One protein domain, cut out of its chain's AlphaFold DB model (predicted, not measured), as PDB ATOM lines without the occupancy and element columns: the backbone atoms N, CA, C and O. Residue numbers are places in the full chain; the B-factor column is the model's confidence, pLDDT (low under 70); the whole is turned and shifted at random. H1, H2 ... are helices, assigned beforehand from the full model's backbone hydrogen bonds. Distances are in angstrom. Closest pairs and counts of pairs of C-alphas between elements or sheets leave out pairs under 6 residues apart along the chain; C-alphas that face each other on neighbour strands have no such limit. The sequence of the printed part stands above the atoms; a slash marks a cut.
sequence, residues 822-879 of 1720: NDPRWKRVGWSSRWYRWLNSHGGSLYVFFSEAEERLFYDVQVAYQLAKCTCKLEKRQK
ATOM      1  N   ASN A 822     174.482 140.243 137.270       61.84
ATOM      2  CA  ASN A 822     173.959 141.585 137.014       61.84
ATOM      3  C   ASN A 822     172.424 141.633 136.827       61.84
ATOM      4  O   ASN A 822     171.874 142.723 136.723       61.84
ATOM      5  N   ASP A 823     171.730 140.493 136.732       67.01
ATOM      6  CA  ASP A 823     170.267 140.427 136.620       67.01
ATOM      7  C   ASP A 823     169.636 140.330 138.025       67.01
ATOM      8  O   ASP A 823     169.687 139.264 138.647       67.01
ATOM      9  N   PRO A 824     168.978 141.387 138.544       71.69
ATOM     10  CA  PRO A 824     168.412 141.394 139.896       71.69
ATOM     11  C   PRO A 824     167.276 140.375 140.108       71.69
ATOM     12  O   PRO A 824     166.772 140.241 141.228       71.69
ATOM     13  N   ARG A 825     166.851 139.635 139.074       77.14
ATOM     14  CA  ARG A 825     165.924 138.502 139.211       77.14
ATOM     15  C   ARG A 825     166.514 137.355 140.037       77.14
ATOM     16  O   ARG A 825     165.746 136.695 140.735       77.14
ATOM     17  N   TRP A 826     167.839 137.137 140.057       75.81
ATOM     18  CA  TRP A 826     168.431 136.020 140.825       75.81
ATOM     19  C   TRP A 826     168.147 136.100 142.333       75.81
ATOM     20  O   TRP A 826     168.005 135.061 142.983       75.81
ATOM     21  N   LYS A 827     167.997 137.324 142.862       79.95
ATOM     22  CA  LYS A 827     167.683 137.626 144.270       79.95
ATOM     23  C   LYS A 827     166.229 137.297 144.651       79.95
ATOM     24  O   LYS A 827     165.933 137.140 145.829       79.95
ATOM     25  N   ARG A 828     165.326 137.181 143.664       81.77
ATOM     26  CA  ARG A 828     163.864 137.027 143.838       81.77
ATOM     27  C   ARG A 828     163.306 135.660 143.407       81.77
ATOM     28  O   ARG A 828     162.099 135.454 143.446       81.77
ATOM     29  N   VAL A 829     164.163 134.722 143.004       80.39
ATOM     30  CA  VAL A 829     163.781 133.357 142.589       80.39
ATOM     31  C   VAL A 829     164.067 132.351 143.712       80.39
ATOM     32  O   VAL A 829     165.015 132.519 144.477       80.39
ATOM     33  N   GLY A 830     163.267 131.284 143.810       76.88
ATOM     34  CA  GLY A 830     163.522 130.144 144.701       76.88
ATOM     35  C   GLY A 830     164.508 129.140 144.091       76.88
ATOM     36  O   GLY A 830     164.284 128.622 142.995       76.88
ATOM     37  N   TRP A 831     165.614 128.860 144.781       75.05
ATOM     38  CA  TRP A 831     166.758 128.132 144.229       75.05
ATOM     39  C   TRP A 831     166.638 126.609 144.357       75.05
ATOM     40  O   TRP A 831     166.402 126.041 145.428       75.05
ATOM     41  N   SER A 832     166.891 125.914 143.245       72.92
ATOM     42  CA  SER A 832     166.903 124.451 143.212       72.92
ATOM     43  C   SER A 832     168.189 123.856 143.806       72.92
ATOM     44  O   SER A 832     169.285 124.400 143.671       72.92
ATOM     45  N   SER A 833     168.092 122.646 144.362       65.34
ATOM     46  CA  SER A 833     169.256 121.880 144.841       65.34
ATOM     47  C   SER A 833     170.237 121.478 143.720       65.34
ATOM     48  O   SER A 833     171.337 121.017 144.014       65.34
ATOM     49  N   ARG A 834     169.862 121.642 142.438       63.86
ATOM     50  CA  ARG A 834     170.784 121.523 141.294       63.86
ATOM     51  C   ARG A 834     171.618 122.791 141.124       63.86
ATOM     52  O   ARG A 834     172.833 122.681 141.023       63.86
ATOM     53  N   TRP A 835     170.991 123.969 141.183       69.64
ATOM     54  CA  TRP A 835     171.691 125.261 141.130       69.64
ATOM     55  C   TRP A 835     172.694 125.397 142.280       69.64
ATOM     56  O   TRP A 835     173.826 125.810 142.052       69.64
ATOM     57  N   TYR A 836     172.329 124.960 143.493       65.43
ATOM     58  CA  TYR A 836     173.269 124.928 144.619       65.43
ATOM     59  C   TYR A 836     174.498 124.042 144.341       65.43
ATOM     60  O   TYR A 836     175.630 124.490 144.518       65.43
ATOM     61  N   ARG A 837     174.294 122.808 143.852       63.41
ATOM     62  CA  ARG A 837     175.409 121.909 143.505       63.41
ATOM     63  C   ARG A 837     176.288 122.480 142.397       63.41
ATOM     64  O   ARG A 837     177.500 122.439 142.553       63.41
ATOM     65  N   TRP A 838     175.693 123.055 141.349       65.95
ATOM     66  CA  TRP A 838     176.411 123.737 140.267       65.95
ATOM     67  C   TRP A 838     177.309 124.859 140.812       65.95
ATOM     68  O   TRP A 838     178.500 124.922 140.509       65.95
ATOM     69  N   LEU A 839     176.775 125.713 141.687       66.46
ATOM     70  CA  LEU A 839     177.528 126.852 142.220       66.46
ATOM     71  C   LEU A 839     178.626 126.415 143.204       66.46
ATOM     72  O   LEU A 839     179.689 127.032 143.255       66.46
ATOM     73  N   ASN A 840     178.424 125.312 143.931       64.48
ATOM     74  CA  ASN A 840     179.470 124.728 144.771       64.48
ATOM     75  C   ASN A 840     180.547 123.981 143.954       64.48
ATOM     76  O   ASN A 840     181.713 124.005 144.340       64.48
ATOM     77  N   SER A 841     180.199 123.361 142.815       61.32
ATOM     78  CA  SER A 841     181.155 122.635 141.959       61.32
ATOM     79  C   SER A 841     181.988 123.537 141.046       61.32
ATOM     80  O   SER A 841     183.132 123.193 140.743       61.32
ATOM     81  N   HIS A 842     181.435 124.674 140.609       56.35
ATOM     82  CA  HIS A 842     182.121 125.631 139.728       56.35
ATOM     83  C   HIS A 842     182.700 126.847 140.469       56.35
ATOM     84  O   HIS A 842     183.608 127.491 139.951       56.35
ATOM     85  N   GLY A 843     182.250 127.151 141.693       58.76
ATOM     86  CA  GLY A 843     182.778 128.267 142.483       58.76
ATOM     87  C   GLY A 843     182.647 129.625 141.780       58.76
ATOM     88  O   GLY A 843     181.769 129.825 140.942       58.76
ATOM     89  N   GLY A 844     183.514 130.577 142.139       56.19
ATOM     90  CA  GLY A 844     183.531 131.921 141.554       56.19
ATOM     91  C   GLY A 844     182.177 132.624 141.667       56.19
ATOM     92  O   GLY A 844     181.647 133.105 140.670       56.19
ATOM     93  N   SER A 845     181.576 132.618 142.860       59.38
ATOM     94  CA  SER A 845     180.215 133.103 143.079       59.38
ATOM     95  C   SER A 845     180.160 134.629 142.991       59.38
ATOM     96  O   SER A 845     180.305 135.328 143.989       59.38
ATOM     97  N   LEU A 846     179.904 135.146 141.791       61.74
ATOM     98  CA  LEU A 846     179.761 136.580 141.489       61.74
ATOM     99  C   LEU A 846     178.481 137.213 142.083       61.74
ATOM    100  O   LEU A 846     178.106 138.325 141.741       61.74
ATOM    101  N   TYR A 847     177.794 136.475 142.949       71.25
ATOM    102  CA  TYR A 847     176.558 136.839 143.618       71.25
ATOM    103  C   TYR A 847     176.911 137.521 144.943       71.25
ATOM    104  O   TYR A 847     177.414 136.874 145.864       71.25
ATOM    105  N   VAL A 848     176.673 138.830 145.001       77.57
ATOM    106  CA  VAL A 848     176.900 139.698 146.164       77.57
ATOM    107  C   VAL A 848     175.612 140.448 146.488       77.57
ATOM    108  O   VAL A 848     174.864 140.845 145.585       77.57
ATOM    109  N   PHE A 849     175.358 140.636 147.781       82.84
ATOM    110  CA  PHE A 849     174.350 141.568 148.275       82.84
ATOM    111  C   PHE A 849     174.997 142.935 148.509       82.84
ATOM    112  O   PHE A 849     176.084 143.026 149.082       82.84
ATOM    113  N   PHE A 850     174.345 143.991 148.030       81.64
ATOM    114  CA  PHE A 850     174.817 145.370 148.165       81.64
ATOM    115  C   PHE A 850     174.246 146.061 149.409       81.64
ATOM    116  O   PHE A 850     174.815 147.053 149.855       81.64
ATOM    117  N   SER A 851     173.174 145.503 149.981       80.67
ATOM    118  CA  SER A 851     172.644 145.836 151.304       80.67
ATOM    119  C   SER A 851     172.076 144.600 152.009       80.67
ATOM    120  O   SER A 851     171.717 143.599 151.377       80.67
ATOM    121  N   GLU A 852     171.942 144.664 153.333       81.58
ATOM    122  CA  GLU A 852     171.340 143.597 154.138       81.58
ATOM    123  C   GLU A 852     169.838 143.409 153.858       81.58
ATOM    124  O   GLU A 852     169.290 142.336 154.116       81.58
ATOM    125  N   ALA A 853     169.159 144.414 153.293       80.80
ATOM    126  CA  ALA A 853     167.773 144.274 152.846       80.80
ATOM    127  C   ALA A 853     167.654 143.243 151.707       80.80
ATOM    128  O   ALA A 853     166.762 142.393 151.736       80.80
ATOM    129  N   GLU A 854     168.593 143.252 150.752       82.27
ATOM    130  CA  GLU A 854     168.659 142.240 149.691       82.27
ATOM    131  C   GLU A 854     168.987 140.845 150.239       82.27
ATOM    132  O   GLU A 854     168.402 139.856 149.796       82.27
ATOM    133  N   GLU A 855     169.906 140.768 151.208       83.95
ATOM    134  CA  GLU A 855     170.296 139.517 151.868       83.95
ATOM    135  C   GLU A 855     169.093 138.866 152.572       83.95
ATOM    136  O   GLU A 855     168.807 137.683 152.357       83.95
ATOM    137  N   ARG A 856     168.356 139.638 153.384       81.61
ATOM    138  CA  ARG A 856     167.146 139.159 154.074       81.61
ATOM    139  C   ARG A 856     166.083 138.718 153.078       81.61
ATOM    140  O   ARG A 856     165.616 137.586 153.174       81.61
ATOM    141  N   LEU A 857     165.757 139.568 152.098       85.64
ATOM    142  CA  LEU A 857     164.771 139.260 151.060       85.64
ATOM    143  C   LEU A 857     165.109 137.948 150.344       85.64
ATOM    144  O   LEU A 857     164.232 137.103 150.168       85.64
ATOM    145  N   PHE A 858     166.379 137.739 149.986       86.25
ATOM    146  CA  PHE A 858     166.819 136.496 149.365       86.25
ATOM    147  C   PHE A 858     166.591 135.278 150.271       86.25
ATOM    148  O   PHE A 858     166.000 134.293 149.815       86.25
ATOM    149  N   TYR A 859     167.042 135.317 151.532       82.94
ATOM    150  CA  TYR A 859     166.869 134.190 152.457       82.94
ATOM    151  C   TYR A 859     165.400 133.904 152.753       82.94
ATOM    152  O   TYR A 859     165.014 132.736 152.814       82.94
ATOM    153  N   ASP A 860     164.577 134.937 152.888       83.56
ATOM    154  CA  ASP A 860     163.164 134.787 153.215       83.56
ATOM    155  C   ASP A 860     162.380 134.247 152.001       83.56
ATOM    156  O   ASP A 860     161.538 133.360 152.165       83.56
ATOM    157  N   VAL A 861     162.767 134.615 150.767       85.35
ATOM    158  CA  VAL A 861     162.339 133.933 149.527       85.35
ATOM    159  C   VAL A 861     162.798 132.467 149.496       85.35
ATOM    160  O   VAL A 861     162.014 131.598 149.108       85.35
ATOM    161  N   GLN A 862     164.022 132.141 149.935       84.19
ATOM    162  CA  GLN A 862     164.474 130.741 149.987       84.19
ATOM    163  C   GLN A 862     163.699 129.916 151.023       84.19
ATOM    164  O   GLN A 862     163.338 128.772 150.738       84.19
ATOM    165  N   VAL A 863     163.411 130.478 152.201       79.61
ATOM    166  CA  VAL A 863     162.605 129.823 153.243       79.61
ATOM    167  C   VAL A 863     161.168 129.624 152.754       79.61
ATOM    168  O   VAL A 863     160.670 128.501 152.823       79.61
ATOM    169  N   ALA A 864     160.540 130.649 152.170       83.63
ATOM    170  CA  ALA A 864     159.210 130.542 151.566       83.63
ATOM    171  C   ALA A 864     159.161 129.477 150.453       83.63
ATOM    172  O   ALA A 864     158.233 128.667 150.410       83.63
ATOM    173  N   TYR A 865     160.190 129.404 149.602       82.36
ATOM    174  CA  TYR A 865     160.296 128.386 148.554       82.36
ATOM    175  C   TYR A 865     160.431 126.957 149.111       82.36
ATOM    176  O   TYR A 865     159.764 126.048 148.608       82.36
ATOM    177  N   GLN A 866     161.244 126.722 150.153       76.87
ATOM    178  CA  GLN A 866     161.304 125.387 150.769       76.87
ATOM    179  C   GLN A 866     160.001 125.045 151.511       76.87
ATOM    180  O   GLN A 866     159.552 123.904 151.409       76.87
ATOM    181  N   LEU A 867     159.355 126.008 152.181       78.71
ATOM    182  CA  LEU A 867     158.045 125.814 152.821       78.71
ATOM    183  C   LEU A 867     156.974 125.413 151.796       78.71
ATOM    184  O   LEU A 867     156.365 124.358 151.950       78.71
ATOM    185  N   ALA A 868     156.815 126.169 150.704       82.80
ATOM    186  CA  ALA A 868     155.860 125.862 149.630       82.80
ATOM    187  C   ALA A 868     156.136 124.504 148.948       82.80
ATOM    188  O   ALA A 868     155.229 123.791 148.515       82.80
ATOM    189  N   LYS A 869     157.408 124.104 148.870       80.43
ATOM    190  CA  LYS A 869     157.827 122.786 148.376       80.43
ATOM    191  C   LYS A 869     157.506 121.660 149.369       80.43
ATOM    192  O   LYS A 869     157.184 120.555 148.929       80.43
ATOM    193  N   CYS A 870     157.569 121.922 150.675       74.79
ATOM    194  CA  CYS A 870     157.152 120.997 151.729       74.79
ATOM    195  C   CYS A 870     155.624 120.856 151.795       74.79
ATOM    196  O   CYS A 870     155.142 119.726 151.736       74.79
ATOM    197  N   THR A 871     154.848 121.946 151.796       79.45
ATOM    198  CA  THR A 871     153.372 121.873 151.759       79.45
ATOM    199  C   THR A 871     152.887 121.135 150.511       79.45
ATOM    200  O   THR A 871     152.130 120.175 150.620       79.45
ATOM    201  N   CYS A 872     153.441 121.444 149.332       81.06
ATOM    202  CA  CYS A 872     153.116 120.726 148.098       81.06
ATOM    203  C   CYS A 872     153.524 119.231 148.134       81.06
ATOM    204  O   CYS A 872     152.868 118.398 147.500       81.06
ATOM    205  N   LYS A 873     154.583 118.850 148.873       79.03
ATOM    206  CA  LYS A 873     154.920 117.433 149.144       79.03
ATOM    207  C   LYS A 873     153.875 116.781 150.065       79.03
ATOM    208  O   LYS A 873     153.438 115.669 149.762       79.03
ATOM    209  N   LEU A 874     153.461 117.459 151.136       78.27
ATOM    210  CA  LEU A 874     152.464 116.978 152.100       78.27
ATOM    211  C   LEU A 874     151.084 116.812 151.451       78.27
ATOM    212  O   LEU A 874     150.520 115.724 151.524       78.27
ATOM    213  N   GLU A 875     150.604 117.798 150.691       82.41
ATOM    214  CA  GLU A 875     149.387 117.682 149.876       82.41
ATOM    215  C   GLU A 875     149.438 116.475 148.930       82.41
ATOM    216  O   GLU A 875     148.461 115.742 148.787       82.41
ATOM    217  N   LYS A 876     150.577 116.245 148.262       82.13
ATOM    218  CA  LYS A 876     150.750 115.101 147.351       82.13
ATOM    219  C   LYS A 876     150.794 113.766 148.096       82.13
ATOM    220  O   LYS A 876     150.415 112.753 147.510       82.13
ATOM    221  N   ARG A 877     151.205 113.741 149.369       80.30
ATOM    222  CA  ARG A 877     151.049 112.569 150.247       80.30
ATOM    223  C   ARG A 877     149.601 112.391 150.694       80.30
ATOM    224  O   ARG A 877     149.101 111.281 150.572       80.30
ATOM    225  N   GLN A 878     148.912 113.449 151.114       78.36
ATOM    226  CA  GLN A 878     147.491 113.412 151.483       78.36
ATOM    227  C   GLN A 878     146.621 112.941 150.307       78.36
ATOM    228  O   GLN A 878     145.897 111.963 150.453       78.36
ATOM    229  N   LYS A 879     146.791 113.524 149.112       82.30
ATOM    230  CA  LYS A 879     146.101 113.130 147.865       82.30
ATOM    231  C   LYS A 879     146.446 111.699 147.409       82.30
ATOM    232  O   LYS A 879     145.635 111.053 146.753       82.30
TER     233      LYS A 879
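This is residues 822 to 879 of the 1720 residues of the protein "Wnt-binding_factor_required_for_Wnt_secretion/Lip ase_(Class_3)_-_putative" of Leishmania infantum (UniProt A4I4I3). One long helix, H3, makes the length of this loose, open shape: the short H1 packs on its early part, while its last residues, 867 to 879, stick out as a bare arm. H2 stands away from both, so that the links and helices form an open frame with few contacts. The printed part has 58 residues, with three named helices in the order H1, H2, H3 and no named strand; its class is all helix. It is loose, with a radius of gyration of the C-alphas of 13.9 A, and only just flat, with spans of 42 by 28 by 15 A.

Find C-alpha 852 at (171.340, 143.597, 154.138); from there H3, residues 852 to 879, runs 40.1 A to C-alpha 879 at (146.101, 113.130, 147.865). Look next at C-alpha 824, at (168.412, 141.394, 139.896), where H1, residues 824 to 828, begins. H2 holds residues 833 to 842 and is 14.3 A from first to last C-alpha.

Start at H3, which touches H1 with residues 854 to 861 alone; the closest C-alphas of the two are those of Lys 827 and Phe 858, 5.3 A apart. H2 touches no helix: it is apart from H1 and from H3. In H2 and H3 every O i to N i+4 pair is within hydrogen-bond range; in H1 it is 0 of 1, with 1 of 2 O i to N i+3 pairs within range.

The two C-alphas farthest apart, those of Phe 850 and Lys 879, are 43.2 A apart. Residues 833 to 845, of which 833 to 842 belong to H2, stand free. The printed part has no cut; the link from H1 to H2 is tight, and that from H2 to H3, 9 residues, is short. The mean pLDDT of the printed part is 75.4; look for values under 70 at residues 822 to 823 and 833 to 846.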